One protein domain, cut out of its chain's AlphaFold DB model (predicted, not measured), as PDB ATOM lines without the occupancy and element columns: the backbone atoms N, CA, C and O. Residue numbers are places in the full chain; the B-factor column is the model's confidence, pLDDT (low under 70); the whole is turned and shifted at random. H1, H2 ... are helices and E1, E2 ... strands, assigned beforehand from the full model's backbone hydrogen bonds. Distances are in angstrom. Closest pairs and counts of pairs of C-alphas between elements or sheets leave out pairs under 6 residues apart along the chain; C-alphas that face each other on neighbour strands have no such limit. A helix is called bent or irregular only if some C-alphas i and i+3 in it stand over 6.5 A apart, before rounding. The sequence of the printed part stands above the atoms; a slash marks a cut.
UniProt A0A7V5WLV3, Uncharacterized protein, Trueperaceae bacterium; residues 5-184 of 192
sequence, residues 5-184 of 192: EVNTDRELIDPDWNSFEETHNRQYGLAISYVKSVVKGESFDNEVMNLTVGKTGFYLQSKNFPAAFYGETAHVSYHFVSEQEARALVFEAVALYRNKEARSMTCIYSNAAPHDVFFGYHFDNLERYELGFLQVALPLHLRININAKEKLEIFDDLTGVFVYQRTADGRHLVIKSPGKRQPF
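AT A GLANCE: This is residues 5 to 184 of the 192 residues of an uncharacterized protein of Trueperaceae bacterium (UniProt A0A7V5WLV3). Two antiparallel sheets stand partly face to face as a sandwich with crossed strands, and a helix covers the outward side of each: H3 over the seven-stranded sheet, the arm H2b of a bent helix over the five-stranded one. The E8 and E9 side of the larger sheet reaches past the smaller sheet. The printed part has 180 residues with three named helices and twelve named strands, in the order E1 H1 H2 E2 E3 E4 E5 E6 H3 E7 E8 E9 E10 E11 E12, of mixed class. It is compact, with a radius of gyration of the C-alphas of 15.2 A and spans of 41 by 37 by 35 A.

HOW THE PARTS SIT: The smaller sheet runs, strand beside strand, E1 residues 5 to 7, E5 residues 69 to 72, E4 residues 57 to 62, E3 residues 49 to 54 and E2 residues 41 to 43. Within hydrogen-bond range are N 6 and O 71 at 2.8 A for E1 and E5, N 60 and O 70 at 2.8 A for E5 and E4, N 50 and O 61 at 2.8 A for E4 and E3, and N 42 and O 53 at 2.9 A for E3 and E2. E2 E3 E4 E5 form a meander, each strand the antiparallel neighbour of the one before. H2, residues 20 to 38, was assigned by its hydrogen bonds as one helix but is bent, with C-alphas 27 and 30 7.8 A apart; its arms H2a, residues 20 to 27, and H2b, residues 30 to 38, are about perpendicular at 71 degrees, only just. H2b is on this sheet at a height of 8.9 A, and its closest C-alphas to E5 are those of Val 35 and Gly 71, 6.5 A. The larger sheet, twisted, runs E6 residues 77 to 81, E12 residues 172 to 178, E11 residues 157 to 166, E10 residues 141 to 152, E7 residues 102 to 108, E8 residues 117 to 122 and E9 residues 128 to 132. Here N 81 and O 172 are 2.9 A apart, N 161 and O 177 2.9 A, N 142 and O 164 2.8 A, N 106 and O 143 2.8 A, N 107 and O 118 2.8 A, and N 121 and O 129 2.8 A. E7 E8 E9 and E10 E11 E12 are meanders, and E7 E8 E9 E10 form a Greek key, four strands in a row of which E7 E8 E9 are a meander and the first, E7, is the antiparallel neighbour of the fourth, E10. The two sheets make a sandwich, two sheets face to face: the parts of them that face each other are 10.6 A centre to centre, and the strands of the one stand at 54 degrees to those of the other. H1, residues 9 to 12, only grazes the larger sheet, and is close to H2a but not clearly touching, the C-alphas of Glu 11 and His 24 being closest at 7.8 A. H3, residues 83 to 98, makes two layers with the larger sheet, a helix on one face of it: its height is 8.1 A, and on the local plane it runs slantwise to E11 at 47 degrees. Its closest C-alphas to E10 are those of Ala 93 and Ile 144, 6.8 A. H2a, H2b and H3 have every O i to N i+4 pair within hydrogen-bond range; H1 is too short for one.

IN THESE COORDINATES: E1 begins at C-alpha 5, (0.970, -16.348, 40.835). H3 spans 22.5 A, E11 24.5 A and E10 21.3 A; E10 bends by 127 degrees at residue 149. E12 ends at C-alpha 178, (-0.442, -21.571, 51.956).

THE WHOLE: The C-alphas farthest apart are those of Asn 18 and Glu 153, 42.3 A. The printed part has no cut and no long link. Mean pLDDT of the printed part is 89.3; residues 15, 66 to 67, 125 to 126 and 155 are under 70.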
ATOM      1  N   GLU A   5       1.959 -17.375  40.503       92.44
ATOM      2  CA  GLU A   5       0.970 -16.348  40.835       92.44
ATOM      3  C   GLU A   5       1.031 -15.167  39.866       92.44
ATOM      4  O   GLU A   5       2.097 -14.764  39.407       92.44
ATOM      5  N   VAL A   6      -0.120 -14.573  39.594       92.69
ATOM      6  CA  VAL A   6      -0.264 -13.284  38.927       92.69
ATOM      7  C   VAL A   6      -0.934 -12.363  39.933       92.69
ATOM      8  O   VAL A   6      -2.089 -12.586  40.288       92.69
ATOM      9  N   ASN A   7      -0.205 -11.355  40.406       90.94
ATOM     10  CA  ASN A   7      -0.694 -10.375  41.367       90.94
ATOM     11  C   ASN A   7      -0.467  -8.962  40.817       90.94
ATOM     12  O   ASN A   7       0.679  -8.560  40.602       90.94
ATOM     13  N   THR A   8      -1.554  -8.228  40.592       89.75
ATOM     14  CA  THR A   8      -1.530  -6.889  39.987       89.75
ATOM     15  C   THR A   8      -1.557  -5.765  41.023       89.75
ATOM     16  O   THR A   8      -1.563  -4.594  40.660       89.75
ATOM     17  N   ASP A   9      -1.513  -6.092  42.321       86.75
ATOM     18  CA  ASP A   9      -1.668  -5.128  43.418       86.75
ATOM     19  C   ASP A   9      -0.705  -3.957  43.369       86.75
ATOM     20  O   ASP A   9      -1.049  -2.847  43.760       86.75
ATOM     21  N   ARG A  10       0.522  -4.214  42.919       82.56
ATOM     22  CA  ARG A  10       1.550  -3.183  42.842       82.56
ATOM     23  C   ARG A  10       1.141  -2.044  41.906       82.56
ATOM     24  O   ARG A  10       1.465  -0.904  42.201       82.56
ATOM     25  N   GLU A  11       0.410  -2.341  40.836       80.69
ATOM     26  CA  GLU A  11      -0.027  -1.333  39.865       80.69
ATOM     27  C   GLU A  11      -1.156  -0.451  40.407       80.69
ATOM     28  O   GLU A  11      -1.440   0.604  39.855       80.69
ATOM     29  N   LEU A  12      -1.793  -0.844  41.514       79.31
ATOM     30  CA  LEU A  12      -2.811  -0.031  42.186       79.31
ATOM     31  C   LEU A  12      -2.204   1.102  43.033       79.31
ATOM     32  O   LEU A  12      -2.940   1.880  43.647       79.31
ATOM     33  N   ILE A  13      -0.875   1.171  43.112       82.12
ATOM     34  CA  ILE A  13      -0.128   2.189  43.844       82.12
ATOM     35  C   ILE A  13       0.165   3.339  42.879       82.12
ATOM     36  O   ILE A  13       0.940   3.164  41.947       82.12
ATOM     37  N   ASP A  14      -0.430   4.505  43.137       72.88
ATOM     38  CA  ASP A  14      -0.271   5.723  42.322       72.88
ATOM     39  C   ASP A  14      -0.454   5.503  40.799       72.88
ATOM     40  O   ASP A  14       0.451   5.771  40.004       72.88
ATOM     41  N   PRO A  15      -1.604   4.955  40.361       69.38
ATOM     42  CA  PRO A  15      -1.813   4.633  38.955       69.38
ATOM     43  C   PRO A  15      -2.019   5.892  38.104       69.38
ATOM     44  O   PRO A  15      -2.824   6.769  38.431       69.38
ATOM     45  N   ASP A  16      -1.397   5.920  36.923       77.50
ATOM     46  CA  ASP A  16      -1.850   6.792  35.837       77.50
ATOM     47  C   ASP A  16      -3.141   6.222  35.242       77.50
ATOM     48  O   ASP A  16      -3.124   5.419  34.308       77.50
ATOM     49  N   TRP A  17      -4.280   6.648  35.791       78.88
ATOM     50  CA  TRP A  17      -5.602   6.170  35.385       78.88
ATOM     51  C   TRP A  17      -5.898   6.336  33.888       78.88
ATOM     52  O   TRP A  17      -6.706   5.578  33.358       78.88
ATOM     53  N   ASN A  18      -5.245   7.277  33.195       77.00
ATOM     54  CA  ASN A  18      -5.488   7.508  31.769       77.00
ATOM     55  C   ASN A  18      -4.900   6.402  30.885       77.00
ATOM     56  O   ASN A  18      -5.469   6.088  29.843       77.00
ATOM     57  N   SER A  19      -3.769   5.817  31.290       79.31
ATOM     58  CA  SER A  19      -3.074   4.756  30.545       79.31
ATOM     59  C   SER A  19      -3.102   3.397  31.260       79.31
ATOM     60  O   SER A  19      -2.524   2.417  30.776       79.31
ATOM     61  N   PHE A  20      -3.788   3.323  32.405       80.00
ATOM     62  CA  PHE A  20      -3.784   2.175  33.305       80.00
ATOM     63  C   PHE A  20      -4.246   0.880  32.636       80.00
ATOM     64  O   PHE A  20      -3.559  -0.133  32.731       80.00
ATOM     65  N   GLU A  21      -5.376   0.897  31.924       81.25
ATOM     66  CA  GLU A  21      -5.929  -0.312  31.299       81.25
ATOM     67  C   GLU A  21      -5.006  -0.873  30.207       81.25
ATOM     68  O   GLU A  21      -4.737  -2.077  30.174       81.25
ATOM     69  N   GLU A  22      -4.466  -0.004  29.348       82.62
ATOM     70  CA  GLU A  22      -3.531  -0.396  28.291       82.62
ATOM     71  C   GLU A  22      -2.234  -0.959  28.885       82.62
ATOM     72  O   GLU A  22      -1.780  -2.037  28.488       82.62
ATOM     73  N   THR A  23      -1.664  -0.269  29.877       82.56
ATOM     74  CA  THR A  23      -0.437  -0.697  30.563       82.56
ATOM     75  C   THR A  23      -0.639  -2.032  31.268       82.56
ATOM     76  O   THR A  23       0.162  -2.952  31.081       82.56
ATOM     77  N   HIS A  24      -1.743  -2.175  32.001       85.44
ATOM     78  CA  HIS A  24      -2.103  -3.404  32.689       85.44
ATOM     79  C   HIS A  24      -2.289  -4.565  31.705       85.44
ATOM     80  O   HIS A  24      -1.731  -5.643  31.907       85.44
ATOM     81  N   ASN A  25      -3.025  -4.363  30.608       84.44
ATOM     82  CA  ASN A  25      -3.227  -5.415  29.614       84.44
ATOM     83  C   ASN A  25      -1.912  -5.807  28.921       84.44
ATOM     84  O   ASN A  25      -1.644  -6.993  28.733       84.44
ATOM     85  N   ARG A  26      -1.052  -4.832  28.602       85.38
ATOM     86  CA  ARG A  26       0.273  -5.086  28.021       85.38
ATOM     87  C   ARG A  26       1.168  -5.906  28.956       85.38
ATOM     88  O   ARG A  26       1.871  -6.794  28.484       85.38
ATOM     89  N   GLN A  27       1.148  -5.618  30.256       85.50
ATOM     90  CA  GLN A  27       1.995  -6.292  31.246       85.50
ATOM     91  C   GLN A  27       1.446  -7.661  31.675       85.50
ATOM     92  O   GLN A  27       2.200  -8.632  31.763       85.50
ATOM     93  N   TYR A  28       0.139  -7.755  31.935       88.88
ATOM     94  CA  TYR A  28      -0.481  -8.906  32.601       88.88
ATOM     95  C   TYR A  28      -1.450  -9.695  31.721       88.88
ATOM     96  O   TYR A  28      -1.801 -10.818  32.081       88.88
ATOM     97  N   GLY A  29      -1.881  -9.172  30.569       90.00
ATOM     98  CA  GLY A  29      -2.954  -9.766  29.762       90.00
ATOM     99  C   GLY A  29      -2.698 -11.224  29.373       90.00
ATOM    100  O   GLY A  29      -3.590 -12.070  29.502       90.00
ATOM    101  N   LEU A  30      -1.461 -11.558  28.983       90.81
ATOM    102  CA  LEU A  30      -1.068 -12.936  28.669       90.81
ATOM    103  C   LEU A  30      -1.090 -13.838  29.913       90.81
ATOM    104  O   LEU A  30      -1.607 -14.953  29.857       90.81
ATOM    105  N   ALA A  31      -0.572 -13.347  31.041       91.44
ATOM    106  CA  ALA A  31      -0.513 -14.086  32.299       91.44
ATOM    107  C   ALA A  31      -1.919 -14.360  32.865       91.44
ATOM    108  O   ALA A  31      -2.237 -15.489  33.242       91.44
ATOM    109  N   ILE A  32      -2.795 -13.353  32.843       93.19
ATOM    110  CA  ILE A  32      -4.207 -13.460  33.232       93.19
ATOM    111  C   ILE A  32      -4.928 -14.473  32.339       93.19
ATOM    112  O   ILE A  32      -5.641 -15.344  32.838       93.19
ATOM    113  N   SER A  33      -4.722 -14.390  31.020       92.38
ATOM    114  CA  SER A  33      -5.318 -15.329  30.062       92.38
ATOM    115  C   SER A  33      -4.850 -16.762  30.313       92.38
ATOM    116  O   SER A  33      -5.662 -17.688  30.300       92.38
ATOM    117  N   TYR A  34      -3.562 -16.946  30.620       92.50
ATOM    118  CA  TYR A  34      -3.009 -18.244  30.990       92.50
ATOM    119  C   TYR A  34      -3.676 -18.798  32.256       92.50
ATOM    120  O   TYR A  34      -4.235 -19.895  32.207       92.50
ATOM    121  N   VAL A  35      -3.717 -18.032  33.353       93.81
ATOM    122  CA  VAL A  35      -4.358 -18.466  34.608       93.81
ATOM    123  C   VAL A  35      -5.822 -18.849  34.378       93.81
ATOM    124  O   VAL A  35      -6.232 -19.943  34.760       93.81
ATOM    125  N   LYS A  36      -6.600 -18.022  33.668       94.25
ATOM    126  CA  LYS A  36      -8.007 -18.321  33.333       94.25
ATOM    127  C   LYS A  36      -8.178 -19.556  32.442       94.25
ATOM    128  O   LYS A  36      -9.234 -20.199  32.450       94.25
ATOM    129  N   SER A  37      -7.175 -19.897  31.634       93.81
ATOM    130  CA  SER A  37      -7.206 -21.099  30.794       93.81
ATOM    131  C   SER A  37      -6.907 -22.374  31.588       93.81
ATOM    132  O   SER A  37      -7.540 -23.395  31.329       93.81
ATOM    133  N   VAL A  38      -6.016 -22.308  32.581       92.62
ATOM    134  CA  VAL A  38      -5.587 -23.460  33.394       92.62
ATOM    135  C   VAL A  38      -6.507 -23.710  34.588       92.62
ATOM    136  O   VAL A  38      -6.783 -24.862  34.928       92.62
ATOM    137  N   VAL A  39      -6.995 -22.651  35.234       94.12
ATOM    138  CA  VAL A  39      -7.914 -22.750  36.369       94.12
ATOM    139  C   VAL A  39      -9.324 -22.989  35.838       94.12
ATOM    140  O   VAL A  39     -10.015 -22.068  35.400       94.12
ATOM    141  N   LYS A  40      -9.747 -24.255  35.863       92.12
ATOM    142  CA  LYS A  40     -11.116 -24.689  35.560       92.12
ATOM    143  C   LYS A  40     -11.749 -25.269  36.817       92.12
ATOM    144  O   LYS A  40     -11.179 -26.167  37.438       92.12
ATOM    145  N   GLY A  41     -12.919 -24.762  37.185       93.62
ATOM    146  CA  GLY A  41     -13.590 -25.178  38.405       93.62
ATOM    147  C   GLY A  41     -14.897 -24.442  38.651       93.62
ATOM    148  O   GLY A  41     -15.539 -23.979  37.709       93.62
ATOM    149  N   GLU A  42     -15.286 -24.381  39.917       95.94
ATOM    150  CA  GLU A  42     -16.535 -23.772  40.358       95.94
ATOM    151  C   GLU A  42     -16.390 -22.251  40.443       95.94
ATOM    152  O   GLU A  42     -15.338 -21.740  40.840       95.94
ATOM    153  N   SER A  43     -17.443 -21.537  40.039       96.88
ATOM    154  CA  SER A  43     -17.532 -20.087  40.182       96.88
ATOM    155  C   SER A  43     -18.296 -19.730  41.453       96.88
ATOM    156  O   SER A  43     -19.343 -20.307  41.746       96.88
ATOM    157  N   PHE A  44     -17.779 -18.744  42.179       97.25
ATOM    158  CA  PHE A  44     -18.354 -18.216  43.413       97.25
ATOM    159  C   PHE A  44     -18.603 -16.711  43.323       97.25
ATOM    160  O   PHE A  44     -18.528 -16.011  44.333       97.25
ATOM    161  N   ASP A  45     -18.859 -16.209  42.116       96.56
ATOM    162  CA  ASP A  45     -19.023 -14.786  41.821       96.56
ATOM    163  C   ASP A  45     -20.023 -14.080  42.758       96.56
ATOM    164  O   ASP A  45     -20.981 -14.663  43.277       96.56
ATOM    165  N   ASN A  46     -19.819 -12.778  42.936       95.19
ATOM    166  CA  ASN A  46     -20.781 -11.884  43.577       95.19
ATOM    167  C   ASN A  46     -20.901 -10.575  42.783       95.19
ATOM    168  O   ASN A  46     -20.391 -10.461  41.669       95.19
ATOM    169  N   GLU A  47     -21.592  -9.573  43.316       92.00
ATOM    170  CA  GLU A  47     -21.786  -8.288  42.632       92.00
ATOM    171  C   GLU A  47     -20.494  -7.508  42.318       92.00
ATOM    172  O   GLU A  47     -20.491  -6.728  41.368       92.00
ATOM    173  N   VAL A  48     -19.397  -7.734  43.052       92.56
ATOM    174  CA  VAL A  48     -18.140  -6.966  42.934       92.56
ATOM    175  C   VAL A  48     -16.967  -7.764  42.365       92.56
ATOM    176  O   VAL A  48     -16.057  -7.174  41.788       92.56
ATOM    177  N   MET A  49     -16.987  -9.092  42.481       95.56
ATOM    178  CA  MET A  49     -15.881  -9.976  42.116       95.56
ATOM    179  C   MET A  49     -16.346 -11.128  41.233       95.56
ATOM    180  O   MET A  49     -17.395 -11.734  41.463       95.56
ATOM    181  N   ASN A  50     -15.506 -11.471  40.262       95.75
ATOM    182  CA  ASN A  50     -15.458 -12.811  39.697       95.75
ATOM    183  C   ASN A  50     -14.487 -13.656  40.529       95.75
ATOM    184  O   ASN A  50     -13.402 -13.172  40.853       95.75
ATOM    185  N   LEU A  51     -14.845 -14.897  40.848       97.12
ATOM    186  CA  LEU A  51     -14.014 -15.847  41.585       97.12
ATOM    187  C   LEU A  51     -14.228 -17.251  41.027       97.12
ATOM    188  O   LEU A  51     -15.339 -17.766  41.058       97.12
ATOM    189  N   THR A  52     -13.163 -17.899  40.563       97.38
ATOM    190  CA  THR A  52     -13.196 -19.312  40.155       97.38
ATOM    191  C   THR A  52     -12.157 -20.101  40.927       97.38
ATOM    192  O   THR A  52     -10.995 -19.699  40.972       97.38
ATOM    193  N   VAL A  53     -12.556 -21.247  41.477       96.75
ATOM    194  CA  VAL A  53     -11.682 -22.158  42.227       96.75
ATOM    195  C   VAL A  53     -11.729 -23.542  41.594       96.75
ATOM    196  O   VAL A  53     -12.794 -24.126  41.414       96.75
ATOM    197  N   GLY A  54     -10.565 -24.080  41.246       93.31
ATOM    198  CA  GLY A  54     -10.404 -25.380  40.609       93.31
ATOM    199  C   GLY A  54      -9.321 -26.225  41.268       93.31
ATOM    200  O   GLY A  54      -8.589 -25.788  42.152       93.31
ATOM    201  N   LYS A  55      -9.173 -27.465  40.793       89.69
ATOM    202  CA  LYS A  55      -8.127 -28.382  41.290       89.69
ATOM    203  C   LYS A  55      -6.708 -27.863  41.036       89.69
ATOM    204  O   LYS A  55      -5.771 -28.284  41.708       89.69
ATOM    205  N   THR A  56      -6.565 -26.997  40.039       89.88
ATOM    206  CA  THR A  56      -5.307 -26.433  39.549       89.88
ATOM    207  C   THR A  56      -5.044 -25.019  40.060       89.88
ATOM    208  O   THR A  56      -4.103 -24.406  39.573       89.88
ATOM    209  N   GLY A  57      -5.848 -24.495  40.993       94.56
ATOM    210  CA  GLY A  57      -5.671 -23.159  41.565       94.56
ATOM    211  C   GLY A  57      -6.955 -22.345  41.625       94.56
ATOM    212  O   GLY A  57      -8.054 -22.887  41.526       94.56
ATOM    213  N   PHE A  58      -6.824 -21.033  41.783       96.56
ATOM    214  CA  PHE A  58      -7.960 -20.115  41.754       96.56
ATOM    215  C   PHE A  58      -7.571 -18.787  41.116       96.56
ATOM    216  O   PHE A  58      -6.393 -18.448  41.016       96.56
ATOM    217  N   TYR A  59      -8.569 -18.018  40.697       96.94
ATOM    218  CA  TYR A  59      -8.378 -16.611  40.382       96.94
ATOM    219  C   TYR A  59      -9.575 -15.786  40.828       96.94
ATOM    220  O   TYR A  59     -10.705 -16.270  40.878       96.94
ATOM    221  N   LEU A  60      -9.305 -14.519  41.104       95.94
ATOM    222  CA  LEU A  60     -10.267 -13.477  41.396       95.94
ATOM    223  C   LEU A  60     -10.007 -12.275  40.493       95.94
ATOM    224  O   LEU A  60      -8.866 -11.953  40.158       95.94
ATOM    225  N   GLN A  61     -11.083 -11.615  40.089       94.81
ATOM    226  CA  GLN A  61     -11.017 -10.394  39.304       94.81
ATOM    227  C   GLN A  61     -12.130  -9.456  39.739       94.81
ATOM    228  O   GLN A  61     -13.304  -9.824  39.697       94.81
ATOM    229  N   SER A  62     -11.763  -8.239  40.109       91.19
ATOM    230  CA  SER A  62     -12.740  -7.191  40.362       91.19
ATOM    231  C   SER A  62     -13.521  -6.826  39.097       91.19
ATOM    232  O   SER A  62     -12.957  -6.741  38.004       91.19
ATOM    233  N   LYS A  63     -14.829  -6.610  39.257       90.50
ATOM    234  CA  LYS A  63     -15.734  -6.188  38.181       90.50
ATOM    235  C   LYS A  63     -15.640  -4.691  37.901       90.50
ATOM    236  O   LYS A  63     -15.677  -4.303  36.742       90.50
ATOM    237  N   ASN A  64     -15.506  -3.881  38.955       78.75
ATOM    238  CA  ASN A  64     -15.624  -2.421  38.861       78.75
ATOM    239  C   ASN A  64     -14.454  -1.648  39.488       78.75
ATOM    240  O   ASN A  64     -14.177  -0.525  39.085       78.75
ATOM    241  N   PHE A  65     -13.722  -2.240  40.435       70.56
ATOM    242  CA  PHE A  65     -12.442  -1.692  40.884       70.56
ATOM    243  C   PHE A  65     -11.355  -2.050  39.849       70.56
ATOM    244  O   PHE A  65     -11.144  -3.250  39.622       70.56
ATOM    245  N   PRO A  66     -10.715  -1.074  39.174       65.19
ATOM    246  CA  PRO A  66      -9.909  -1.345  37.990       65.19
ATOM    247  C   PRO A  66      -8.771  -2.329  38.269       65.19
ATOM    248  O   PRO A  66      -8.003  -2.160  39.208       65.19
ATOM    249  N   ALA A  67      -8.677  -3.358  37.424       61.47
ATOM    250  CA  ALA A  67      -7.543  -4.271  37.303       61.47
ATOM    251  C   ALA A  67      -7.019  -4.965  38.577       61.47
ATOM    252  O   ALA A  67      -5.919  -5.515  38.550       61.47
ATOM    253  N   ALA A  68      -7.793  -5.030  39.666       82.56
ATOM    254  CA  ALA A  68      -7.470  -5.913  40.787       82.56
ATOM    255  C   ALA A  68      -7.706  -7.371  40.369       82.56
ATOM    256  O   ALA A  68      -8.831  -7.884  40.412       82.56
ATOM    257  N   PHE A  69      -6.631  -8.017  39.923       92.31
ATOM    258  CA  PHE A  69      -6.578  -9.424  39.576       92.31
ATOM    259  C   PHE A  69      -5.590 -10.123  40.501       92.31
ATOM    260  O   PHE A  69      -4.461  -9.677  40.715       92.31
ATOM    261  N   TYR A  70      -6.009 -11.274  41.003       94.56
ATOM    262  CA  TYR A  70      -5.101 -12.235  41.600       94.56
ATOM    263  C   TYR A  70      -5.435 -13.607  41.069       94.56
ATOM    264  O   TYR A  70      -6.603 -13.975  40.977       94.56
ATOM    265  N   GLY A  71      -4.427 -14.400  40.769       94.69
ATOM    266  CA  GLY A  71      -4.660 -15.807  40.539       94.69
ATOM    267  C   GLY A  71      -3.389 -16.600  40.648       94.69
ATOM    268  O   GLY A  71      -2.300 -16.088  40.408       94.69
ATOM    269  N   GLU A  72      -3.540 -17.861  41.007       93.31
ATOM    270  CA  GLU A  72      -2.417 -18.756  41.192       93.31
ATOM    271  C   GLU A  72      -2.751 -20.185  40.782       93.31
ATOM    272  O   GLU A  72      -3.922 -20.557  40.688       93.31
ATOM    273  N   THR A  73      -1.711 -20.982  40.530       91.56
ATOM    274  CA  THR A  73      -1.834 -22.340  39.979       91.56
ATOM    275  C   THR A  73      -1.406 -23.461  40.933       91.56
ATOM    276  O   THR A  73      -0.956 -24.528  40.509       91.56
ATOM    277  N   ALA A  74      -1.503 -23.226  42.240       86.25
ATOM    278  CA  ALA A  74      -1.188 -24.224  43.258       86.25
ATOM    279  C   ALA A  74      -2.438 -24.868  43.861       86.25
ATOM    280  O   ALA A  74      -3.567 -24.458  43.604       86.25
ATOM    281  N   HIS A  75      -2.226 -25.900  44.679       83.56
ATOM    282  CA  HIS A  75      -3.319 -26.487  45.439       83.56
ATOM    283  C   HIS A  75      -3.885 -25.465  46.428       83.56
ATOM    284  O   HIS A  75      -3.141 -24.791  47.136       83.56
ATOM    285  N   VAL A  76      -5.208 -25.396  46.472       89.62
ATOM    286  CA  VAL A  76      -5.970 -24.450  47.272       89.62
ATOM    287  C   VAL A  76      -7.061 -25.205  48.020       89.62
ATOM    288  O   VAL A  76      -7.672 -26.128  47.479       89.62
ATOM    289  N   SER A  77      -7.308 -24.798  49.260       91.38
ATOM    290  CA  SER A  77      -8.454 -25.262  50.039       91.38
ATOM    291  C   SER A  77      -9.521 -24.176  50.075       91.38
ATOM    292  O   SER A  77      -9.204 -22.990  50.201       91.38
ATOM    293  N   TYR A  78     -10.784 -24.575  49.950       94.75
ATOM    294  CA  TYR A  78     -11.915 -23.680  50.127       94.75
ATOM    295  C   TYR A  78     -13.041 -24.383  50.876       94.75
ATOM    296  O   TYR A  78     -13.235 -25.591  50.736       94.75
ATOM    297  N   HIS A  79     -13.775 -23.625  51.681       95.88
ATOM    298  CA  HIS A  79     -14.917 -24.124  52.442       95.88
ATOM    299  C   HIS A  79     -15.881 -22.987  52.782       95.88
ATOM    300  O   HIS A  79     -15.480 -21.823  52.908       95.88
ATOM    301  N   PHE A  80     -17.151 -23.337  52.963       98.19
ATOM    302  CA  PHE A  80     -18.140 -22.417  53.509       98.19
ATOM    303  C   PHE A  80     -18.044 -22.376  55.030       98.19
ATOM    304  O   PHE A  80     -17.881 -23.412  55.670       98.19
ATOM    305  N   VAL A  81     -18.173 -21.178  55.586       98.00
ATOM    306  CA  VAL A  81     -18.109 -20.911  57.024       98.00
ATOM    307  C   VAL A  81     -19.391 -20.231  57.497       98.00
ATOM    308  O   VAL A  81     -20.183 -19.724  56.696       98.00
ATOM    309  N   SER A  82     -19.612 -20.214  58.810       98.31
ATOM    310  CA  SER A  82     -20.692 -19.410  59.396       98.31
ATOM    311  C   SER A  82     -20.377 -17.910  59.315       98.31
ATOM    312  O   SER A  82     -19.217 -17.518  59.192       98.31
ATOM    313  N   GLU A  83     -21.385 -17.043  59.448       97.75
ATOM    314  CA  GLU A  83     -21.150 -15.590  59.518       97.75
ATOM    315  C   GLU A  83     -20.246 -15.214  60.708       97.75
ATOM    316  O   GLU A  83     -19.369 -14.360  60.587       97.75
ATOM    317  N   GLN A  84     -20.432 -15.867  61.861       97.44
ATOM    318  CA  GLN A  84     -19.622 -15.622  63.056       97.44
ATOM    319  C   GLN A  84     -18.148 -15.975  62.818       97.44
ATOM    320  O   GLN A  84     -17.259 -15.202  63.175       97.44
ATOM    321  N   GLU A  85     -17.894 -17.115  62.182       96.88
ATOM    322  CA  GLU A  85     -16.548 -17.543  61.808       96.88
ATOM    323  C   GLU A  85     -15.941 -16.618  60.746       96.88
ATOM    324  O   GLU A  85     -14.796 -16.192  60.886       96.88
ATOM    325  N   ALA A  86     -16.723 -16.202  59.744       97.12
ATOM    326  CA  ALA A  86     -16.289 -15.210  58.762       97.12
ATOM    327  C   ALA A  86     -15.854 -13.894  59.429       97.12
ATOM    328  O   ALA A  86     -14.821 -13.337  59.062       97.12
ATOM    329  N   ARG A  87     -16.598 -13.407  60.435       96.50
ATOM    330  CA  ARG A  87     -16.232 -12.199  61.202       96.50
ATOM    331  C   ARG A  87     -14.907 -12.366  61.934       96.50
ATOM    332  O   ARG A  87     -14.088 -11.452  61.884       96.50
ATOM    333  N   ALA A  88     -14.695 -13.511  62.580       95.12
ATOM    334  CA  ALA A  88     -13.446 -13.802  63.279       95.12
ATOM    335  C   ALA A  88     -12.251 -13.817  62.312       95.12
ATOM    336  O   ALA A  88     -11.262 -13.128  62.550       95.12
ATOM    337  N   LEU A  89     -12.380 -14.509  61.177       95.25
ATOM    338  CA  LEU A  89     -11.315 -14.609  60.175       95.25
ATOM    339  C   LEU A  89     -11.016 -13.263  59.493       95.25
ATOM    340  O   LEU A  89      -9.859 -12.935  59.244       95.25
ATOM    341  N   VAL A  90     -12.044 -12.456  59.205       95.50
ATOM    342  CA  VAL A  90     -11.863 -11.096  58.664       95.50
ATOM    343  C   VAL A  90     -11.153 -10.197  59.676       95.50
ATOM    344  O   VAL A  90     -10.256  -9.445  59.297       95.50
ATOM    345  N   PHE A  91     -11.517 -10.281  60.958       94.44
ATOM    346  CA  PHE A  91     -10.837  -9.537  62.018       94.44
ATOM    347  C   PHE A  91      -9.360  -9.935  62.130       94.44
ATOM    348  O   PHE A  91      -8.495  -9.062  62.194       94.44
ATOM    349  N   GLU A  92      -9.066 -11.233  62.090       93.56
ATOM    350  CA  GLU A  92      -7.698 -11.750  62.103       93.56
ATOM    351  C   GLU A  92      -6.896 -11.264  60.887       93.56
ATOM    352  O   GLU A  92      -5.802 -10.730  61.052       93.56
ATOM    353  N   ALA A  93      -7.462 -11.323  59.677       94.00
ATOM    354  CA  ALA A  93      -6.824 -10.782  58.477       94.00
ATOM    355  C   ALA A  93      -6.489  -9.285  58.622       94.00
ATOM    356  O   ALA A  93      -5.378  -8.851  58.307       94.00
ATOM    357  N   VAL A  94      -7.415  -8.488  59.162       94.62
ATOM    358  CA  VAL A  94      -7.162  -7.070  59.446       94.62
ATOM    359  C   VAL A  94      -6.022  -6.899  60.455       94.62
ATOM    360  O   VAL A  94      -5.157  -6.043  60.246       94.62
ATOM    361  N   ALA A  95      -5.984  -7.706  61.516       93.19
ATOM    362  CA  ALA A  95      -4.915  -7.670  62.511       93.19
ATOM    363  C   ALA A  95      -3.544  -7.986  61.886       93.19
ATOM    364  O   ALA A  95      -2.604  -7.214  62.079       93.19
ATOM    365  N   LEU A  96      -3.452  -9.031  61.056       92.62
ATOM    366  CA  LEU A  96      -2.231  -9.398  60.325       92.62
ATOM    367  C   LEU A  96      -1.722  -8.246  59.447       92.62
ATOM    368  O   LEU A  96      -0.538  -7.901  59.472       92.62
ATOM    369  N   TYR A  97      -2.619  -7.594  58.702       92.88
ATOM    370  CA  TYR A  97      -2.243  -6.441  57.882       92.88
ATOM    371  C   TYR A  97      -1.734  -5.266  58.727       92.88
ATOM    372  O   TYR A  97      -0.724  -4.640  58.390       92.88
ATOM    373  N   ARG A  98      -2.407  -4.958  59.842       92.25
ATOM    374  CA  ARG A  98      -1.999  -3.868  60.742       92.25
ATOM    375  C   ARG A  98      -0.670  -4.162  61.449       92.25
ATOM    376  O   ARG A  98       0.106  -3.229  61.646       92.25
ATOM    377  N   ASN A  99      -0.370  -5.430  61.730       91.19
ATOM    378  CA  ASN A  99       0.888  -5.884  62.332       91.19
ATOM    379  C   ASN A  99       2.052  -6.022  61.335       91.19
ATOM    380  O   ASN A  99       3.156  -6.383  61.741       91.19
ATOM    381  N   LYS A 100       1.848  -5.684  60.052       90.75
ATOM    382  CA  LYS A 100       2.850  -5.820  58.976       90.75
ATOM    383  C   LYS A 100       3.256  -7.273  58.696       90.75
ATOM    384  O   LYS A 100       4.357  -7.529  58.217       90.75
ATOM    385  N   GLU A 101       2.354  -8.213  58.964       91.38
ATOM    386  CA  GLU A 101       2.509  -9.641  58.642       91.38
ATOM    387  C   GLU A 101       1.845 -10.005  57.307       91.38
ATOM    388  O   GLU A 101       1.886 -11.147  56.849       91.38
ATOM    389  N   ALA A 102       1.266  -9.010  56.637       90.88
ATOM    390  CA  ALA A 102       0.793  -9.110  55.272       90.88
ATOM    391  C   ALA A 102       1.384  -8.004  54.407       90.88
ATOM    392  O   ALA A 102       1.543  -6.867  54.845       90.88
ATOM    393  N   ARG A 103       1.677  -8.343  53.154       90.75
ATOM    394  CA  ARG A 103       2.203  -7.422  52.147       90.75
ATOM    395  C   ARG A 103       1.115  -6.528  51.570       90.75
ATOM    396  O   ARG A 103       1.347  -5.343  51.370       90.75
ATOM    397  N   SER A 104      -0.063  -7.079  51.300       92.12
ATOM    398  CA  SER A 104      -1.191  -6.299  50.798       92.12
ATOM    399  C   SER A 104      -2.518  -6.842  51.298       92.12
ATOM    400  O   SER A 104      -2.636  -8.024  51.625       92.12
ATOM    401  N   MET A 105      -3.517  -5.966  51.353       94.31
ATOM    402  CA  MET A 105      -4.890  -6.314  51.681       94.31
ATOM    403  C   MET A 105      -5.857  -5.488  50.837       94.31
ATOM    404  O   MET A 105      -5.706  -4.277  50.712       94.31
ATOM    405  N   THR A 106      -6.882  -6.144  50.306       94.19
ATOM    406  CA  THR A 106      -7.997  -5.512  49.599       94.19
ATOM    407  C   THR A 106      -9.285  -5.905  50.292       94.19
ATOM    408  O   THR A 106      -9.515  -7.093  50.498       94.19
ATOM    409  N   CYS A 107     -10.129  -4.933  50.621       95.00
ATOM    410  CA  CYS A 107     -11.502  -5.138  51.067       95.00
ATOM    411  C   CYS A 107     -12.445  -4.367  50.142       95.00
ATOM    412  O   CYS A 107     -12.177  -3.215  49.811       95.00
ATOM    413  N   ILE A 108     -13.556  -4.985  49.753       94.06
ATOM    414  CA  ILE A 108     -14.634  -4.337  49.002       94.06
ATOM    415  C   ILE A 108     -15.920  -4.527  49.798       94.06
ATOM    416  O   ILE A 108     -16.328  -5.662  50.044       94.06
ATOM    417  N   TYR A 109     -16.543  -3.429  50.214       93.50
ATOM    418  CA  TYR A 109     -17.735  -3.414  51.065       93.50
ATOM    419  C   TYR A 109     -19.021  -3.205  50.269       93.50
ATOM    420  O   TYR A 109     -20.061  -3.744  50.643       93.50
ATOM    421  N   SER A 110     -18.958  -2.463  49.160       88.06
ATOM    422  CA  SER A 110     -20.128  -2.193  48.327       88.06
ATOM    423  C   SER A 110     -19.788  -2.103  46.842       88.06
ATOM    424  O   SER A 110     -18.664  -1.788  46.449       88.06
ATOM    425  N   ASN A 111     -20.804  -2.346  46.014       80.94
ATOM    426  CA  ASN A 111     -20.751  -2.071  44.581       80.94
ATOM    427  C   ASN A 111     -21.359  -0.712  44.196       80.94
ATOM    428  O   ASN A 111     -21.445  -0.391  43.012       80.94
ATOM    429  N   ALA A 112     -21.842   0.058  45.174       80.69
ATOM    430  CA  ALA A 112     -22.426   1.369  44.923       80.69
ATOM    431  C   ALA A 112     -21.332   2.358  44.503       80.69
ATOM    432  O   ALA A 112     -20.180   2.185  44.882       80.69
ATOM    433  N   ALA A 113     -21.682   3.386  43.727       73.12
ATOM    434  CA  ALA A 113     -20.771   4.483  43.414       73.12
ATOM    435  C   ALA A 113     -20.909   5.604  44.470       73.12
ATOM    436  O   ALA A 113     -22.040   6.023  44.731       73.12
ATOM    437  N   PRO A 114     -19.807   6.128  45.044       74.31
ATOM    438  CA  PRO A 114     -18.428   5.657  44.878       74.31
ATOM    439  C   PRO A 114     -18.206   4.298  45.558       74.31
ATOM    440  O   PRO A 114     -18.768   4.047  46.624       74.31
ATOM    441  N   HIS A 115     -17.382   3.441  44.941       73.56
ATOM    442  CA  HIS A 115     -17.075   2.120  45.492       73.56
ATOM    443  C   HIS A 115     -16.481   2.238  46.887       73.56
ATOM    444  O   HIS A 115     -15.537   2.994  47.117       73.56
ATOM    445  N   ASP A 116     -17.027   1.448  47.800       89.25
ATOM    446  CA  ASP A 116     -16.580   1.416  49.179       89.25
ATOM    447  C   ASP A 116     -15.506   0.342  49.336       89.25
ATOM    448  O   ASP A 116     -15.799  -0.859  49.382       89.25
ATOM    449  N   VAL A 117     -14.249   0.781  49.312       90.88
ATOM    450  CA  VAL A 117     -13.078  -0.093  49.254       90.88
ATOM    451  C   VAL A 117     -12.025   0.320  50.269       90.88
ATOM    452  O   VAL A 117     -11.878   1.492  50.612       90.88
ATOM    453  N   PHE A 118     -11.238  -0.662  50.686       92.69
ATOM    454  CA  PHE A 118      -9.936  -0.449  51.293       92.69
ATOM    455  C   PHE A 118      -8.888  -1.199  50.475       92.69
ATOM    456  O   PHE A 118      -9.042  -2.393  50.219       92.69
ATOM    457  N   PHE A 119      -7.806  -0.526  50.104       92.75
ATOM    458  CA  PHE A 119      -6.608  -1.173  49.583       92.75
ATOM    459  C   PHE A 119      -5.404  -0.717  50.389       92.75
ATOM    460  O   PHE A 119      -5.184   0.475  50.567       92.75
ATOM    461  N   GLY A 120      -4.626  -1.674  50.869       92.75
ATOM    462  CA  GLY A 120      -3.431  -1.436  51.648       92.75
ATOM    463  C   GLY A 120      -2.255  -2.215  51.083       92.75
ATOM    464  O   GLY A 120      -2.392  -3.395  50.763       92.75
ATOM    465  N   TYR A 121      -1.088  -1.582  51.010       92.06
ATOM    466  CA  TYR A 121       0.152  -2.200  50.546       92.06
ATOM    467  C   TYR A 121       1.328  -1.745  51.411       92.06
ATOM    468  O   TYR A 121       1.524  -0.545  51.599       92.06
ATOM    469  N   HIS A 122       2.108  -2.688  51.937       90.44
ATOM    470  CA  HIS A 122       3.358  -2.420  52.651       90.44
ATOM    471  C   HIS A 122       4.548  -2.622  51.714       90.44
ATOM    472  O   HIS A 122       4.661  -3.653  51.044       90.44
ATOM    473  N   PHE A 123       5.452  -1.648  51.697       83.50
ATOM    474  CA  PHE A 123       6.748  -1.770  51.041       83.50
ATOM    475  C   PHE A 123       7.769  -2.377  52.007       83.50
ATOM    476  O   PHE A 123       7.656  -2.224  53.223       83.50
ATOM    477  N   ASP A 124       8.814  -3.010  51.467       73.50
ATOM    478  CA  ASP A 124       9.895  -3.599  52.274       73.50
ATOM    479  C   ASP A 124      10.588  -2.550  53.181       73.50
ATOM    480  O   ASP A 124      11.125  -2.886  54.237       73.50
ATOM    481  N   ASN A 125      10.496  -1.262  52.824       64.94
ATOM    482  CA  ASN A 125      11.108  -0.132  53.524       64.94
ATOM    483  C   ASN A 125      10.107   0.665  54.380       64.94
ATOM    484  O   ASN A 125       9.960   1.856  54.158       64.94
ATOM    485  N   LEU A 126       9.422   0.046  55.351       62.69
ATOM    486  CA  LEU A 126       8.527   0.668  56.366       62.69
ATOM    487  C   LEU A 126       7.375   1.584  55.886       62.69
ATOM    488  O   LEU A 126       6.486   1.880  56.688       62.69
ATOM    489  N   GLU A 127       7.367   2.018  54.633       75.81
ATOM    490  CA  GLU A 127       6.337   2.819  53.994       75.81
ATOM    491  C   GLU A 127       5.126   1.951  53.662       75.81
ATOM    492  O   GLU A 127       5.232   0.747  53.401       75.81
ATOM    493  N   ARG A 128       3.951   2.583  53.657       84.06
ATOM    494  CA  ARG A 128       2.701   1.947  53.254       84.06
ATOM    495  C   ARG A 128       1.871   2.889  52.403       84.06
ATOM    496  O   ARG A 128       1.846   4.093  52.651       84.06
ATOM    497  N   TYR A 129       1.154   2.306  51.459       89.25
ATOM    498  CA  TYR A 129       0.107   2.968  50.703       89.25
ATOM    499  C   TYR A 129      -1.245   2.445  51.193       89.25
ATOM    500  O   TYR A 129      -1.443   1.231  51.257       89.25
ATOM    501  N   GLU A 130      -2.153   3.344  51.569       92.06
ATOM    502  CA  GLU A 130      -3.529   3.008  51.944       92.06
ATOM    503  C   GLU A 130      -4.496   3.887  51.139       92.06
ATOM    504  O   GLU A 130      -4.362   5.109  51.102       92.06
ATOM    505  N   LEU A 131      -5.477   3.249  50.506       89.12
ATOM    506  CA  LEU A 131      -6.599   3.865  49.812       89.12
ATOM    507  C   LEU A 131      -7.888   3.462  50.534       89.12
ATOM    508  O   LEU A 131      -8.125   2.274  50.753       89.12
ATOM    509  N   GLY A 132      -8.735   4.440  50.855       90.50
ATOM    510  CA  GLY A 132     -10.005   4.212  51.550       90.50
ATOM    511  C   GLY A 132      -9.845   3.861  53.034       90.50
ATOM    512  O   GLY A 132      -8.808   4.131  53.642       90.50
ATOM    513  N   PHE A 133     -10.886   3.280  53.638       91.38
ATOM    514  CA  PHE A 133     -10.934   3.009  55.080       91.38
ATOM    515  C   PHE A 133     -11.413   1.590  55.376       91.38
ATOM    516  O   PHE A 133     -12.362   1.097  54.772       91.38
ATOM    517  N   LEU A 134     -10.781   0.944  56.359       93.06
ATOM    518  CA  LEU A 134     -11.282  -0.315  56.900       93.06
ATOM    519  C   LEU A 134     -12.555  -0.087  57.703       93.06
ATOM    520  O   LEU A 134     -12.608   0.790  58.565       93.06
ATOM    521  N   GLN A 135     -13.544  -0.937  57.462       91.56
ATOM    522  CA  GLN A 135     -14.812  -0.929  58.175       91.56
ATOM    523  C   GLN A 135     -14.946  -2.118  59.118       91.56
ATOM    524  O   GLN A 135     -14.324  -3.162  58.937       91.56
ATOM    525  N   VAL A 136     -15.830  -1.955  60.101       87.19
ATOM    526  CA  VAL A 136     -16.220  -3.009  61.052       87.19
ATOM    527  C   VAL A 136     -17.179  -4.025  60.412       87.19
ATOM    528  O   VAL A 136     -17.324  -5.148  60.895       87.19
ATOM    529  N   ALA A 137     -17.858  -3.646  59.327       90.81
ATOM    530  CA  ALA A 137     -18.761  -4.532  58.605       90.81
ATOM    531  C   ALA A 137     -18.003  -5.667  57.898       90.81
ATOM    532  O   ALA A 137     -16.855  -5.506  57.484       90.81
ATOM    533  N   LEU A 138     -18.668  -6.812  57.714       95.38
ATOM    534  CA  LEU A 138     -18.149  -7.859  56.836       95.38
ATOM    535  C   LEU A 138     -18.113  -7.341  55.392       95.38
ATOM    536  O   LEU A 138     -19.155  -6.894  54.901       95.38
ATOM    537  N   PRO A 139     -16.971  -7.436  54.692       95.88
ATOM    538  CA  PRO A 139     -16.911  -7.039  53.296       95.88
ATOM    539  C   PRO A 139     -17.684  -8.016  52.392       95.88
ATOM    540  O   PRO A 139     -18.026  -9.137  52.777       95.88
ATOM    541  N   LEU A 140     -17.950  -7.602  51.156       96.19
ATOM    542  CA  LEU A 140     -18.345  -8.507  50.073       96.19
ATOM    543  C   LEU A 140     -17.166  -9.379  49.634       96.19
ATOM    544  O   LEU A 140     -17.349 -10.535  49.254       96.19
ATOM    545  N   HIS A 141     -15.960  -8.820  49.695       96.81
ATOM    546  CA  HIS A 141     -14.722  -9.502  49.363       96.81
ATOM    547  C   HIS A 141     -13.569  -8.970  50.214       96.81
ATOM    548  O   HIS A 141     -13.419  -7.759  50.369       96.81
ATOM    549  N   LEU A 142     -12.731  -9.871  50.716       96.69
ATOM    550  CA  LEU A 142     -11.438  -9.565  51.307       96.69
ATOM    551  C   LEU A 142     -10.395 -10.501  50.706       96.69
ATOM    552  O   LEU A 142     -10.604 -11.708  50.681       96.69
ATOM    553  N   ARG A 143      -9.245  -9.963  50.306       95.94
ATOM    554  CA  ARG A 143      -8.046 -10.756  50.015       95.94
ATOM    555  C   ARG A 143      -6.853 -10.150  50.732       95.94
ATOM    556  O   ARG A 143      -6.635  -8.945  50.639       95.94
ATOM    557  N   ILE A 144      -6.055 -10.989  51.377       94.44
ATOM    558  CA  ILE A 144      -4.801 -10.605  52.025       94.44
ATOM    559  C   ILE A 144      -3.659 -11.512  51.551       94.44
ATOM    560  O   ILE A 144      -3.807 -12.734  51.488       94.44
ATOM    561  N   ASN A 145      -2.534 -10.891  51.191       93.00
ATOM    562  CA  ASN A 145      -1.296 -11.570  50.810       93.00
ATOM    563  C   ASN A 145      -0.343 -11.567  52.003       93.00
ATOM    564  O   ASN A 145       0.174 -10.518  52.387       93.00
ATOM    565  N   ILE A 146      -0.119 -12.733  52.587       91.44
ATOM    566  CA  ILE A 146       0.599 -12.913  53.846       91.44
ATOM    567  C   ILE A 146       2.093 -13.077  53.589       91.44
ATOM    568  O   ILE A 146       2.517 -13.795  52.679       91.44
ATOM    569  N   ASN A 147       2.884 -12.404  54.418       89.00
ATOM    570  CA  ASN A 147       4.337 -12.487  54.447       89.00
ATOM    571  C   ASN A 147       4.812 -12.278  55.892       89.00
ATOM    572  O   ASN A 147       5.347 -11.224  56.242       89.00
ATOM    573  N   ALA A 148       4.530 -13.263  56.738       87.19
ATOM    574  CA  ALA A 148       4.821 -13.241  58.161       87.19
ATOM    575  C   ALA A 148       6.241 -13.746  58.458       87.19
ATOM    576  O   ALA A 148       6.858 -14.470  57.671       87.19
ATOM    577  N   LYS A 149       6.768 -13.359  59.624       84.88
ATOM    578  CA  LYS A 149       8.063 -13.851  60.133       84.88
ATOM    579  C   LYS A 149       7.925 -15.152  60.919       84.88
ATOM    580  O   LYS A 149       8.892 -15.901  61.028       84.88
ATOM    581  N   GLU A 150       6.735 -15.402  61.452       85.06
ATOM    582  CA  GLU A 150       6.390 -16.566  62.258       85.06
ATOM    583  C   GLU A 150       5.185 -17.281  61.649       85.06
ATOM    584  O   GLU A 150       4.434 -16.704  60.858       85.06
ATOM    585  N   LYS A 151       5.045 -18.574  61.958       82.94
ATOM    586  CA  LYS A 151       3.941 -19.379  61.431       82.94
ATOM    587  C   LYS A 151       2.632 -18.884  62.023       82.94
ATOM    588  O   LYS A 151       2.513 -18.769  63.237       82.94
ATOM    589  N   LEU A 152       1.649 -18.666  61.159       79.12
ATOM    590  CA  LEU A 152       0.318 -18.250  61.577       79.12
ATOM    591  C   LEU A 152      -0.580 -19.472  61.769       79.12
ATOM    592  O   LEU A 152      -0.684 -20.305  60.866       79.12
ATOM    593  N   GLU A 153      -1.277 -19.560  62.903       74.94
ATOM    594  CA  GLU A 153      -2.192 -20.677  63.202       74.94
ATOM    595  C   GLU A 153      -3.298 -20.826  62.146       74.94
ATOM    596  O   GLU A 153      -3.658 -21.938  61.763       74.94
ATOM    597  N   ILE A 154      -3.783 -19.711  61.598       70.31
ATOM    598  CA  ILE A 154      -4.811 -19.686  60.552       70.31
ATOM    599  C   ILE A 154      -4.357 -20.323  59.214       70.31
ATOM    600  O   ILE A 154      -5.228 -20.775  58.460       70.31
ATOM    601  N   PHE A 155      -3.047 -20.425  58.923       69.69
ATOM    602  CA  PHE A 155      -2.503 -20.979  57.659       69.69
ATOM    603  C   PHE A 155      -1.549 -22.171  57.809       69.69
ATOM    604  O   PHE A 155      -1.290 -22.830  56.806       69.69
ATOM    605  N   ASP A 156      -1.008 -22.427  59.004       73.56
ATOM    606  CA  ASP A 156       0.163 -23.300  59.226       73.56
ATOM    607  C   ASP A 156       1.348 -22.991  58.278       73.56
ATOM    608  O   ASP A 156       2.151 -23.850  57.905       73.56
ATOM    609  N   ASP A 157       1.484 -21.724  57.883       82.25
ATOM    610  CA  ASP A 157       2.524 -21.249  56.972       82.25
ATOM    611  C   ASP A 157       2.952 -19.817  57.340       82.25
ATOM    612  O   ASP A 157       2.269 -19.109  58.085       82.25
ATOM    613  N   LEU A 158       4.118 -19.412  56.837       83.75
ATOM    614  CA  LEU A 158       4.668 -18.055  56.924       83.75
ATOM    615  C   LEU A 158       4.118 -17.154  55.815       83.75
ATOM    616  O   LEU A 158       4.096 -15.932  55.934       83.75
ATOM    617  N   THR A 159       3.740 -17.754  54.690       89.56
ATOM    618  CA  THR A 159       3.358 -17.041  53.469       89.56
ATOM    619  C   THR A 159       2.104 -17.651  52.877       89.56
ATOM    620  O   THR A 159       1.802 -18.815  53.126       89.56
ATOM    621  N   GLY A 160       1.384 -16.884  52.069       91.31
ATOM    622  CA  GLY A 160       0.247 -17.410  51.326       91.31
ATOM    623  C   GLY A 160      -0.827 -16.371  51.088       91.31
ATOM    624  O   GLY A 160      -0.642 -15.183  51.355       91.31
ATOM    625  N   VAL A 161      -1.964 -16.841  50.593       93.75
ATOM    626  CA  VAL A 161      -3.119 -15.998  50.306       93.75
ATOM    627  C   VAL A 161      -4.345 -16.505  51.031       93.75
ATOM    628  O   VAL A 161      -4.649 -17.701  51.060       93.75
ATOM    629  N   PHE A 162      -5.065 -15.542  51.587       94.94
ATOM    630  CA  PHE A 162      -6.380 -15.733  52.157       94.94
ATOM    631  C   PHE A 162      -7.389 -14.896  51.410       94.94
ATOM    632  O   PHE A 162      -7.169 -13.703  51.181       94.94
ATOM    633  N   VAL A 163      -8.508 -15.525  51.084       96.81
ATOM    634  CA  VAL A 163      -9.670 -14.842  50.536       96.81
ATOM    635  C   VAL A 163     -10.864 -15.155  51.411       96.81
ATOM    636  O   VAL A 163     -11.133 -16.313  51.723       96.81
ATOM    637  N   TYR A 164     -11.616 -14.121  51.740       97.75
ATOM    638  CA  TYR A 164     -12.991 -14.239  52.172       97.75
ATOM    639  C   TYR A 164     -13.891 -13.615  51.099       97.75
ATOM    640  O   TYR A 164     -13.607 -12.532  50.588       97.75
ATOM    641  N   GLN A 165     -14.984 -14.289  50.757       97.75
ATOM    642  CA  GLN A 165     -15.967 -13.777  49.812       97.75
ATOM    643  C   GLN A 165     -17.380 -14.128  50.260       97.75
ATOM    644  O   GLN A 165     -17.686 -15.285  50.543       97.75
ATOM    645  N   ARG A 166     -18.264 -13.129  50.264       97.75
ATOM    646  CA  ARG A 166     -19.704 -13.373  50.318       97.75
ATOM    647  C   ARG A 166     -20.185 -13.683  48.905       97.75
ATOM    648  O   ARG A 166     -20.025 -12.845  48.020       97.75
ATOM    649  N   THR A 167     -20.718 -14.876  48.677       97.00
ATOM    650  CA  THR A 167     -21.255 -15.299  47.374       97.00
ATOM    651  C   THR A 167     -22.542 -14.544  47.039       97.00
ATOM    652  O   THR A 167     -23.163 -13.938  47.914       97.00
ATOM    653  N   ALA A 168     -22.974 -14.589  45.774       95.44
ATOM    654  CA  ALA A 168     -24.219 -13.944  45.338       95.44
ATOM    655  C   ALA A 168     -25.475 -14.406  46.111       95.44
ATOM    656  O   ALA A 168     -26.420 -13.639  46.259       95.44
ATOM    657  N   ASP A 169     -25.483 -15.640  46.623       95.38
ATOM    658  CA  ASP A 169     -26.567 -16.195  47.447       95.38
ATOM    659  C   ASP A 169     -26.386 -15.948  48.959       95.38
ATOM    660  O   ASP A 169     -27.146 -16.469  49.773       95.38
ATOM    661  N   GLY A 170     -25.390 -15.145  49.349       96.06
ATOM    662  CA  GLY A 170     -25.174 -14.701  50.725       96.06
ATOM    663  C   GLY A 170     -24.350 -15.645  51.601       96.06
ATOM    664  O   GLY A 170     -24.114 -15.316  52.763       96.06
ATOM    665  N   ARG A 171     -23.874 -16.784  51.085       98.00
ATOM    666  CA  ARG A 171     -22.986 -17.684  51.838       98.00
ATOM    667  C   ARG A 171     -21.587 -17.084  52.004       98.00
ATOM    668  O   ARG A 171     -21.126 -16.279  51.196       98.00
ATOM    669  N   HIS A 172     -20.888 -17.509  53.052       98.38
ATOM    670  CA  HIS A 172     -19.537 -17.049  53.370       98.38
ATOM    671  C   HIS A 172     -18.514 -18.093  52.936       98.38
ATOM    672  O   HIS A 172     -18.416 -19.160  53.536       98.38
ATOM    673  N   LEU A 173     -17.765 -17.790  51.882       98.31
ATOM    674  CA  LEU A 173     -16.697 -18.629  51.361       98.31
ATOM    675  C   LEU A 173     -15.350 -18.141  51.890       98.31
ATOM    676  O   LEU A 173     -15.063 -16.943  51.878       98.31
ATOM    677  N   VAL A 174     -14.505 -19.084  52.292       97.25
ATOM    678  CA  VAL A 174     -13.107 -18.834  52.638       97.25
ATOM    679  C   VAL A 174     -12.213 -19.693  51.763       97.25
ATOM    680  O   VAL A 174     -12.507 -20.865  51.531       97.25
ATOM    681  N   ILE A 175     -11.113 -19.102  51.307       95.44
ATOM    682  CA  ILE A 175     -10.061 -19.751  50.536       95.44
ATOM    683  C   ILE A 175      -8.740 -19.557  51.268       95.44
ATOM    684  O   ILE A 175      -8.394 -18.435  51.644       95.44
ATOM    685  N   LYS A 176      -7.992 -20.648  51.427       93.81
ATOM    686  CA  LYS A 176      -6.629 -20.638  51.955       93.81
ATOM    687  C   LYS A 176      -5.688 -21.301  50.965       93.81
ATOM    688  O   LYS A 176      -5.908 -22.447  50.553       93.81
ATOM    689  N   SER A 177      -4.626 -20.584  50.628       92.19
ATOM    690  CA  SER A 177      -3.553 -21.056  49.765       92.19
ATOM    691  C   SER A 177      -2.203 -20.785  50.433       92.19
ATOM    692  O   SER A 177      -1.650 -19.693  50.292       92.19
ATOM    693  N   PRO A 178      -1.694 -21.739  51.232       91.00
ATOM    694  CA  PRO A 178      -0.442 -21.571  51.956       91.00
ATOM    695  C   PRO A 178       0.776 -21.678  51.032       91.00
ATOM    696  O   PRO A 178       0.777 -22.382  50.013       91.00
ATOM    697  N   GLY A 179       1.838 -20.990  51.416       88.00
ATOM    698  CA  GLY A 179       3.147 -21.019  50.793       88.00
ATOM    699  C   GLY A 179       3.331 -19.964  49.707       88.00
ATOM    700  O   GLY A 179       2.392 -19.427  49.123       88.00
ATOM    701  N   LYS A 180       4.595 -19.707  49.383       82.19
ATOM    702  CA  LYS A 180       4.986 -18.746  48.353       82.19
ATOM    703  C   LYS A 180       4.786 -19.322  46.953       82.19
ATOM    704  O   LYS A 180       4.999 -20.517  46.724       82.19
ATOM    705  N   ARG A 181       4.414 -18.469  45.999       87.06
ATOM    706  CA  ARG A 181       4.368 -18.802  44.571       87.06
ATOM    707  C   ARG A 181       5.485 -18.120  43.816       87.06
ATOM    708  O   ARG A 181       6.038 -17.114  44.259       87.06
ATOM    709  N   GLN A 182       5.845 -18.706  42.679       83.75
ATOM    710  CA  GLN A 182       6.694 -17.994  41.740       83.75
ATOM    711  C   GLN A 182       5.848 -16.890  41.103       83.75
ATOM    712  O   GLN A 182       4.834 -17.213  40.479       83.75
ATOM    713  N   PRO A 183       6.215 -15.607  41.252       83.00
ATOM    714  CA  PRO A 183       5.516 -14.563  40.529       83.00
ATOM    715  C   PRO A 183       5.686 -14.827  39.037       83.00
ATOM    716  O   PRO A 183       6.773 -15.196  38.577       83.00
ATOM    717  N   PHE A 184       4.609 -14.664  38.279       79.38
ATOM    718  CA  PHE A 184       4.668 -14.722  36.832       79.38
ATOM    719  C   PHE A 184       5.669 -13.666  36.374       79.38
ATOM    720  O   PHE A 184       5.539 -12.486  36.713       79.38
TER     721      PHE A 184